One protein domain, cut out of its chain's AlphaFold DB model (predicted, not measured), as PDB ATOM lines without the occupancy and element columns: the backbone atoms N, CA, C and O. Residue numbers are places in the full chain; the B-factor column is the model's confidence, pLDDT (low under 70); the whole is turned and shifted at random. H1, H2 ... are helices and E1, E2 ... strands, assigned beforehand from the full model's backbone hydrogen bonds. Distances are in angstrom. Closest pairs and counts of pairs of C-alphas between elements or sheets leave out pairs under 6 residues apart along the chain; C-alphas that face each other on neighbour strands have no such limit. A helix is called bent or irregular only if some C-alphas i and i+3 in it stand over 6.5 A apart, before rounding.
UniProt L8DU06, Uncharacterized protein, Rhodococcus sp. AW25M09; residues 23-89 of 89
ATOM      1  N   ARG A  23      -7.656 -26.547  87.295       90.81
ATOM      2  CA  ARG A  23      -7.280 -26.191  88.669       90.81
ATOM      3  C   ARG A  23      -7.942 -27.120  89.686       90.81
ATOM      4  O   ARG A  23      -9.102 -27.485  89.525       90.81
ATOM      5  N   ARG A  24      -7.217 -27.476  90.752       92.62
ATOM      6  CA  ARG A  24      -7.738 -28.219  91.917       92.62
ATOM      7  C   ARG A  24      -7.388 -27.468  93.192       92.62
ATOM      8  O   ARG A  24      -6.209 -27.248  93.442       92.62
ATOM      9  N   ILE A  25      -8.381 -27.067  93.979       94.88
ATOM     10  CA  ILE A  25      -8.155 -26.367  95.252       94.88
ATOM     11  C   ILE A  25      -7.895 -27.391  96.363       94.88
ATOM     12  O   ILE A  25      -8.489 -28.468  96.374       94.88
ATOM     13  N   VAL A  26      -6.982 -27.055  97.271       95.81
ATOM     14  CA  VAL A  26      -6.686 -27.806  98.493       95.81
ATOM     15  C   VAL A  26      -7.109 -26.941  99.676       95.81
ATOM     16  O   VAL A  26      -6.432 -25.973 100.012       95.81
ATOM     17  N   ASP A  27      -8.248 -27.288 100.271       94.88
ATOM     18  CA  ASP A  27      -8.845 -26.582 101.404       94.88
ATOM     19  C   ASP A  27      -9.282 -27.608 102.479       94.88
ATOM     20  O   ASP A  27     -10.052 -28.517 102.147       94.88
ATOM     21  N   PRO A  28      -8.759 -27.553 103.723       94.75
ATOM     22  CA  PRO A  28      -7.760 -26.597 104.204       94.75
ATOM     23  C   PRO A  28      -6.386 -26.802 103.539       94.75
ATOM     24  O   PRO A  28      -6.084 -27.914 103.082       94.75
ATOM     25  N   PRO A  29      -5.533 -25.759 103.495       96.50
ATOM     26  CA  PRO A  29      -4.171 -25.880 102.988       96.50
ATOM     27  C   PRO A  29      -3.385 -26.972 103.725       96.50
ATOM     28  O   PRO A  29      -3.557 -27.173 104.928       96.50
ATOM     29  N   LYS A  30      -2.521 -27.692 103.003       97.19
ATOM     30  CA  LYS A  30      -1.793 -28.858 103.539       97.19
ATOM     31  C   LYS A  30      -0.297 -28.594 103.647       97.19
ATOM     32  O   LYS A  30       0.301 -28.143 102.675       97.19
ATOM     33  N   SER A  31       0.315 -28.949 104.775       96.25
ATOM     34  CA  SER A  31       1.777 -28.963 104.905       96.25
ATOM     35  C   SER A  31       2.389 -30.018 103.978       96.25
ATOM     36  O   SER A  31       1.895 -31.145 103.897       96.25
ATOM     37  N   VAL A  32       3.449 -29.649 103.262       94.31
ATOM     38  CA  VAL A  32       4.146 -30.490 102.284       94.31
ATOM     39  C   VAL A  32       5.653 -30.260 102.344       94.31
ATOM     40  O   VAL A  32       6.109 -29.189 102.728       94.31
ATOM     41  N   ASN A  33       6.419 -31.251 101.898       93.56
ATOM     42  CA  ASN A  33       7.854 -31.121 101.662       93.56
ATOM     43  C   ASN A  33       8.103 -30.915 100.164       93.56
ATOM     44  O   ASN A  33       7.663 -31.725  99.345       93.56
ATOM     45  N   VAL A  34       8.798 -29.839  99.802       87.69
ATOM     46  CA  VAL A  34       9.078 -29.447  98.419       87.69
ATOM     47  C   VAL A  34      10.521 -29.782  98.076       87.69
ATOM     48  O   VAL A  34      11.450 -29.225  98.649       87.69
ATOM     49  N   ASN A  35      10.710 -30.678  97.108       87.00
ATOM     50  CA  ASN A  35      12.017 -30.929  96.512       87.00
ATOM     51  C   ASN A  35      12.334 -29.819  95.496       87.00
ATOM     52  O   ASN A  35      11.674 -29.725  94.455       87.00
ATOM     53  N   ILE A  36      13.340 -28.992  95.790       81.81
ATOM     54  CA  ILE A  36      13.667 -27.800  94.996       81.81
ATOM     55  C   ILE A  36      14.127 -28.153  93.573       81.81
ATOM     56  O   ILE A  36      13.728 -27.470  92.625       81.81
ATOM     57  N   ALA A  37      14.859 -29.258  93.383       77.94
ATOM     58  CA  ALA A  37      15.259 -29.712  92.047       77.94
ATOM     59  C   ALA A  37      14.056 -29.967  91.126       77.94
ATOM     60  O   ALA A  37      14.127 -29.657  89.939       77.94
ATOM     61  N   LEU A  38      12.954 -30.501  91.663       75.62
ATOM     62  CA  LEU A  38      11.734 -30.778  90.894       75.62
ATOM     63  C   LEU A  38      10.835 -29.546  90.741       75.62
ATOM     64  O   LEU A  38      10.081 -29.451  89.775       75.62
ATOM     65  N   ALA A  39      10.896 -28.611  91.691       75.38
ATOM     66  CA  ALA A  39      10.094 -27.392  91.660       75.38
ATOM     67  C   ALA A  39      10.613 -26.378  90.625       75.38
ATOM     68  O   ALA A  39       9.816 -25.751  89.930       75.38
ATOM     69  N   ILE A  40      11.938 -26.232  90.512       71.00
ATOM     70  CA  ILE A  40      12.579 -25.283  89.586       71.00
ATOM     71  C   ILE A  40      12.905 -25.961  88.251       71.00
ATOM     72  O   ILE A  40      12.675 -25.400  87.177       71.00
ATOM     73  N   GLY A  41      13.407 -27.196  88.310       60.97
ATOM     74  CA  GLY A  41      13.715 -28.013  87.144       60.97
ATOM     75  C   GLY A  41      12.446 -28.606  86.555       60.97
ATOM     76  O   GLY A  41      12.137 -29.773  86.766       60.97
ATOM     77  N   ARG A  42      11.680 -27.806  85.815       58.41
ATOM     78  CA  ARG A  42      10.505 -28.306  85.099       58.41
ATOM     79  C   ARG A  42      10.919 -29.473  84.192       58.41
ATOM     80  O   ARG A  42      11.864 -29.339  83.416       58.41
ATOM     81  N   SER A  43      10.170 -30.574  84.252       51.44
ATOM     82  CA  SER A  43      10.282 -31.771  83.408       51.44
ATOM     83  C   SER A  43       9.959 -31.493  81.929       51.44
ATOM     84  O   SER A  43       9.085 -32.118  81.341       51.44
ATOM     85  N   GLY A  44      10.632 -30.538  81.287       47.50
ATOM     86  CA  GLY A  44      10.770 -30.576  79.837       47.50
ATOM     87  C   GLY A  44      11.665 -31.766  79.521       47.50
ATOM     88  O   GLY A  44      12.760 -31.838  80.065       47.50
ATOM     89  N   GLY A  45      11.203 -32.710  78.696       47.12
ATOM     90  CA  GLY A  45      11.860 -33.988  78.371       47.12
ATOM     91  C   GLY A  45      13.239 -33.910  77.690       47.12
ATOM     92  O   GLY A  45      13.589 -34.785  76.903       47.12
ATOM     93  N   GLY A  46      14.033 -32.874  77.954       49.06
ATOM     94  CA  GLY A  46      15.448 -32.816  77.633       49.06
ATOM     95  C   GLY A  46      16.231 -33.624  78.658       49.06
ATOM     96  O   GLY A  46      16.484 -33.162  79.767       49.06
ATOM     97  N   GLY A  47      16.615 -34.844  78.282       53.62
ATOM     98  CA  GLY A  47      17.524 -35.663  79.079       53.62
ATOM     99  C   GLY A  47      18.817 -34.919  79.434       53.62
ATOM    100  O   GLY A  47      19.242 -34.002  78.728       53.62
ATOM    101  N   PHE A  48      19.443 -35.354  80.530       56.09
ATOM    102  CA  PHE A  48      20.713 -34.889  81.104       56.09
ATOM    103  C   PHE A  48      21.911 -35.078  80.153       56.09
ATOM    104  O   PHE A  48      22.831 -35.841  80.427       56.09
ATOM    105  N   ARG A  49      21.882 -34.434  78.986       55.25
ATOM    106  CA  ARG A  49      22.759 -34.763  77.857       55.25
ATOM    107  C   ARG A  49      24.017 -33.902  77.769       55.25
ATOM    108  O   ARG A  49      24.900 -34.215  76.984       55.25
ATOM    109  N   ASP A  50      24.094 -32.853  78.582       60.38
ATOM    110  CA  ASP A  50      25.249 -31.957  78.627       60.38
ATOM    111  C   ASP A  50      26.017 -32.204  79.927       60.38
ATOM    112  O   ASP A  50      25.450 -32.185  81.019       60.38
ATOM    113  N   THR A  51      27.313 -32.434  79.837       61.94
ATOM    114  CA  THR A  51      28.204 -32.748  80.967       61.94
ATOM    115  C   THR A  51      28.408 -31.573  81.939       61.94
ATOM    116  O   THR A  51      29.232 -31.647  82.850       61.94
ATOM    117  N   THR A  52      27.643 -30.489  81.779       65.31
ATOM    118  CA  THR A  52      27.611 -29.313  82.649       65.31
ATOM    119  C   THR A  52      27.307 -29.702  84.099       65.31
ATOM    120  O   THR A  52      26.249 -30.293  84.354       65.31
ATOM    121  N   PRO A  53      28.174 -29.331  85.065       65.69
ATOM    122  CA  PRO A  53      27.952 -29.599  86.480       65.69
ATOM    123  C   PRO A  53      26.593 -29.082  86.958       65.69
ATOM    124  O   PRO A  53      26.200 -27.958  86.637       65.69
ATOM    125  N   LEU A  54      25.906 -29.877  87.780       63.34
ATOM    126  CA  LEU A  54      24.548 -29.593  88.255       63.34
ATOM    127  C   LEU A  54      24.418 -28.195  88.885       63.34
ATOM    128  O   LEU A  54      23.477 -27.479  88.574       63.34
ATOM    129  N   LYS A  55      25.412 -27.765  89.674       60.31
ATOM    130  CA  LYS A  55      25.465 -26.428  90.297       60.31
ATOM    131  C   LYS A  55      25.487 -25.262  89.299       60.31
ATOM    132  O   LYS A  55      24.980 -24.192  89.600       60.31
ATOM    133  N   VAL A  56      26.079 -25.465  88.120       66.31
ATOM    134  CA  VAL A  56      26.155 -24.447  87.058       66.31
ATOM    135  C   VAL A  56      24.828 -24.382  86.303       66.31
ATOM    136  O   VAL A  56      24.339 -23.296  86.025       66.31
ATOM    137  N   ARG A  57      24.198 -25.536  86.044       62.91
ATOM    138  CA  ARG A  57      22.833 -25.610  85.484       62.91
ATOM    139  C   ARG A  57      21.781 -25.033  86.423       62.91
ATOM    140  O   ARG A  57      20.777 -24.506  85.973       62.91
ATOM    141  N   ALA A  58      22.022 -25.171  87.719       64.00
ATOM    142  CA  ALA A  58      21.189 -24.632  88.772       64.00
ATOM    143  C   ALA A  58      21.358 -23.121  88.968       64.00
ATOM    144  O   ALA A  58      20.801 -22.597  89.920       64.00
ATOM    145  N   GLU A  59      22.167 -22.432  88.153       70.19
ATOM    146  CA  GLU A  59      22.465 -21.001  88.325       70.19
ATOM    147  C   GLU A  59      23.019 -20.668  89.730       70.19
ATOM    148  O   GLU A  59      22.852 -19.566  90.243       70.19
ATOM    149  N   GLY A  60      23.692 -21.631  90.375       68.62
ATOM    150  CA  GLY A  60      24.191 -21.506  91.748       68.62
ATOM    151  C   GLY A  60      23.169 -21.805  92.852       68.62
ATOM    152  O   GLY A  60      23.505 -21.668  94.026       68.62
ATOM    153  N   LEU A  61      21.950 -22.238  92.516       72.19
ATOM    154  CA  LEU A  61      20.916 -22.595  93.490       72.19
ATOM    155  C   LEU A  61      21.191 -23.953  94.159       72.19
ATOM    156  O   LEU A  61      21.674 -24.903  93.534       72.19
ATOM    157  N   ALA A  62      20.816 -24.059  95.436       74.19
ATOM    158  CA  ALA A  62      20.872 -25.294  96.217       74.19
ATOM    159  C   ALA A  62      19.713 -26.238  95.841       74.19
ATOM    160  O   ALA A  62      18.662 -26.267  96.482       74.19
ATOM    161  N   MET A  63      19.901 -26.997  94.759       75.69
ATOM    162  CA  MET A  63      18.885 -27.902  94.200       75.69
ATOM    163  C   MET A  63      18.712 -29.216  94.978       75.69
ATOM    164  O   MET A  63      17.772 -29.958  94.725       75.69
ATOM    165  N   ASP A  64      19.604 -29.522  95.914       77.94
ATOM    166  CA  ASP A  64      19.590 -30.723  96.756       77.94
ATOM    167  C   ASP A  64      18.784 -30.554  98.056       77.94
ATOM    168  O   ASP A  64      18.758 -31.449  98.900       77.94
ATOM    169  N   SER A  65      18.102 -29.420  98.210       82.38
ATOM    170  CA  SER A  65      17.313 -29.100  99.392       82.38
ATOM    171  C   SER A  65      15.858 -29.573  99.287       82.38
ATOM    172  O   SER A  65      15.223 -29.562  98.224       82.38
ATOM    173  N   ILE A  66      15.328 -29.985 100.437       88.06
ATOM    174  CA  ILE A  66      13.902 -30.207 100.666       88.06
ATOM    175  C   ILE A  66      13.447 -29.137 101.654       88.06
ATOM    176  O   ILE A  66      14.030 -29.019 102.731       88.06
ATOM    177  N   VAL A  67      12.430 -28.364 101.283       89.56
ATOM    178  CA  VAL A  67      11.924 -27.240 102.083       89.56
ATOM    179  C   VAL A  67      10.479 -27.505 102.488       89.56
ATOM    180  O   VAL A  67       9.689 -28.009 101.687       89.56
ATOM    181  N   GLU A  68      10.123 -27.176 103.726       94.56
ATOM    182  CA  GLU A  68       8.736 -27.235 104.182       94.56
ATOM    183  C   GLU A  68       7.896 -26.140 103.508       94.56
ATOM    184  O   GLU A  68       8.332 -25.008 103.302       94.56
ATOM    185  N   GLY A  69       6.659 -26.471 103.159       92.50
ATOM    186  CA  GLY A  69       5.735 -25.526 102.555       92.50
ATOM    187  C   GLY A  69       4.281 -25.863 102.830       92.50
ATOM    188  O   GLY A  69       3.943 -26.883 103.423       92.50
ATOM    189  N   THR A  70       3.399 -24.984 102.371       96.69
ATOM    190  CA  THR A  70       1.948 -25.127 102.463       96.69
ATOM    191  C   THR A  70       1.351 -25.132 101.063       96.69
ATOM    192  O   THR A  70       1.556 -24.196 100.290       96.69
ATOM    193  N   LEU A  71       0.622 -26.190 100.723       95.88
ATOM    194  CA  LEU A  71      -0.045 -26.399  99.443       95.88
ATOM    195  C   LEU A  71      -1.483 -25.873  99.482       95.88
ATOM    196  O   LEU A  71      -2.272 -26.305 100.321       95.88
ATOM    197  N   TYR A  72      -1.830 -25.025  98.511       96.44
ATOM    198  CA  TYR A  72      -3.157 -24.406  98.387       96.44
ATOM    199  C   TYR A  72      -3.940 -24.884  97.163       96.44
ATOM    200  O   TYR A  72      -5.170 -24.894  97.168       96.44
ATOM    201  N   ALA A  73      -3.254 -25.234  96.074       95.25
ATOM    202  CA  ALA A  73      -3.904 -25.678  94.847       95.25
ATOM    203  C   ALA A  73      -2.937 -26.417  93.916       95.25
ATOM    204  O   ALA A  73      -1.722 -26.366  94.086       95.25
ATOM    205  N   TRP A  74      -3.499 -27.038  92.884       94.31
ATOM    206  CA  TRP A  74      -2.786 -27.525  91.713       94.31
ATOM    207  C   TRP A  74      -3.290 -26.821  90.458       94.31
ATOM    208  O   TRP A  74      -4.495 -26.598  90.324       94.31
ATOM    209  N   ALA A  75      -2.390 -26.528  89.524       91.62
ATOM    210  CA  ALA A  75      -2.707 -25.985  88.208       91.62
ATOM    211  C   ALA A  75      -2.193 -26.913  87.106       91.62
ATOM    212  O   ALA A  75      -1.057 -27.380  87.160       91.62
ATOM    213  N   ARG A  76      -3.017 -27.194  86.100       88.88
ATOM    214  CA  ARG A  76      -2.638 -28.049  84.979       88.88
ATOM    215  C   ARG A  76      -1.861 -27.245  83.942       88.88
ATOM    216  O   ARG A  76      -2.223 -26.124  83.601       88.88
ATOM    217  N   THR A  77      -0.788 -27.829  83.436       84.94
ATOM    218  CA  THR A  77       0.054 -27.255  82.385       84.94
ATOM    219  C   THR A  77      -0.459 -27.632  80.996       84.94
ATOM    220  O   THR A  77      -1.200 -28.602  80.839       84.94
ATOM    221  N   GLY A  78      -0.005 -26.909  79.967       79.94
ATOM    222  CA  GLY A  78      -0.296 -27.250  78.569       79.94
ATOM    223  C   GLY A  78       0.254 -28.613  78.123       79.94
ATOM    224  O   GLY A  78      -0.256 -29.174  77.162       79.94
ATOM    225  N   THR A  79       1.243 -29.175  78.833       81.06
ATOM    226  CA  THR A  79       1.778 -30.531  78.592       81.06
ATOM    227  C   THR A  79       0.996 -31.623  79.325       81.06
ATOM    228  O   THR A  79       1.266 -32.804  79.137       81.06
ATOM    229  N   GLY A  80       0.000 -31.253  80.137       82.44
ATOM    230  CA  GLY A  80      -0.848 -32.182  80.882       82.44
ATOM    231  C   GLY A  80      -0.403 -32.443  82.323       82.44
ATOM    232  O   GLY A  80      -1.215 -32.974  83.085       82.44
ATOM    233  N   ASP A  81       0.805 -32.013  82.706       85.00
ATOM    234  CA  ASP A  81       1.350 -32.108  84.069       85.00
ATOM    235  C   ASP A  81       0.658 -31.150  85.043       85.00
ATOM    236  O   ASP A  81      -0.011 -30.203  84.623       85.00
ATOM    237  N   TRP A  82       0.875 -31.346  86.345       88.12
ATOM    238  CA  TRP A  82       0.349 -30.482  87.403       88.12
ATOM    239  C   TRP A  82       1.460 -29.711  88.115       88.12
ATOM    240  O   TRP A  82       2.452 -30.287  88.551       88.12
ATOM    241  N   LEU A  83       1.260 -28.406  88.274       88.56
ATOM    242  CA  LEU A  83       2.076 -27.523  89.098       88.56
ATOM    243  C   LEU A  83       1.430 -27.375  90.470       88.56
ATOM    244  O   LEU A  83       0.235 -27.089  90.562       88.56
ATOM    245  N   ALA A  84       2.226 -27.537  91.521       90.75
ATOM    246  CA  ALA A  84       1.812 -27.196  92.873       90.75
ATOM    247  C   ALA A  84       1.826 -25.670  93.051       90.75
ATOM    248  O   ALA A  84       2.814 -25.007  92.742       90.75
ATOM    249  N   CYS A  85       0.738 -25.112  93.577       90.62
ATOM    250  CA  CYS A  85       0.683 -23.741  94.068       90.62
ATOM    251  C   CYS A  85       0.897 -23.776  95.582       90.62
ATOM    252  O   CYS A  85      -0.053 -23.979  96.348       90.62
ATOM    253  N   SER A  86       2.152 -23.632  95.999       88.31
ATOM    254  CA  SER A  86       2.568 -23.700  97.399       88.31
ATOM    255  C   SER A  86       3.395 -22.489  97.821       88.31
ATOM    256  O   SER A  86       4.046 -21.860  96.990       88.31
ATOM    257  N   TYR A  87       3.382 -22.195  99.119       87.00
ATOM    258  CA  TYR A  87       4.238 -21.196  99.759       87.00
ATOM    259  C   TYR A  87       5.216 -21.890 100.712       87.00
ATOM    260  O   TYR A  87       4.790 -22.741 101.490       87.00
ATOM    261  N   SER A  88       6.497 -21.539 100.651       81.25
ATOM    262  CA  SER A  88       7.551 -22.013 101.558       81.25
ATOM    263  C   SER A  88       8.194 -20.807 102.242       81.25
ATOM    264  O   SER A  88       8.490 -19.827 101.552       81.25
ATOM    265  N   SER A  89       8.374 -20.869 103.565       66.50
ATOM    266  CA  SER A  89       9.024 -19.821 104.369       66.50
ATOM    267  C   SER A  89      10.519 -20.043 104.505       66.50
ATOM    268  O   SER A  89      10.883 -21.220 104.727       66.50
TER     269      SER A  89
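This is residues 23 to 89 of the 89 residues of an uncharacterized protein of Rhodococcus sp. AW25M09 (UniProt L8DU06). A strongly twisted, antiparallel three-stranded sheet makes one part of the model, with its long strands E1 and E2 sharply bent and the short E3 folded back beside E2. From the end of E1 to the start of E2 the chain makes a wide, loose loop with the tiny helices H1 and H2, and its residues 45 to 53 stick out. The 67 printed residues include, in chain order, E1, H1, H2, E2 and E3; the sheet order is E1, E2, E3, and the class is mixed. The whole is loose, with a radius of gyration of the C-alphas of 13.9 A, and only just flat, spanning 43 by 28 by 13 A.

The inner strand E2, residues 66 to 76, bends by 89 degrees at residue 70. Edge strand E1, residues 23 to 35, bends by 112 degrees at residue 28 and is antiparallel to E2 at 148 degrees; N 24 and O 74 are 2.9 A apart, and N 34 and O 67 2.8 A, within hydrogen-bond range. E3, residues 82 to 87, forms a hairpin with E2, antiparallel at 132 degrees, with N 83 and O 75 at 2.8 A. H1, residues 36 to 40, only just on the sheet with 5 pairs of C-alphas within 10 A, only grazes it with residues 36 to 39; its closest C-alpha pair with E2 is Ile 36 and Ile 66, 6.2 A. H2, residues 54 to 57, is not on the sheet and is apart from H1. H1 has its O i to N i+4 pair within hydrogen-bond range; H2 is too short for one.

E1 measures 21.4 A from C-alpha 23 at (-7.280, -26.191, 88.669), E2 22.9 A, and E3 15.9 A to C-alpha 87 at (4.238, -21.196, 99.759). H1 measures 6.1 A and H2 5.1 A.

The C-alphas farthest apart, of Pro 28 and Thr 51, are 43.3 A apart. The printed part has no cut, and the link from H1 to H2 is long, 13 residues. Residues 41 to 58, 60 and 89 have pLDDT under 70.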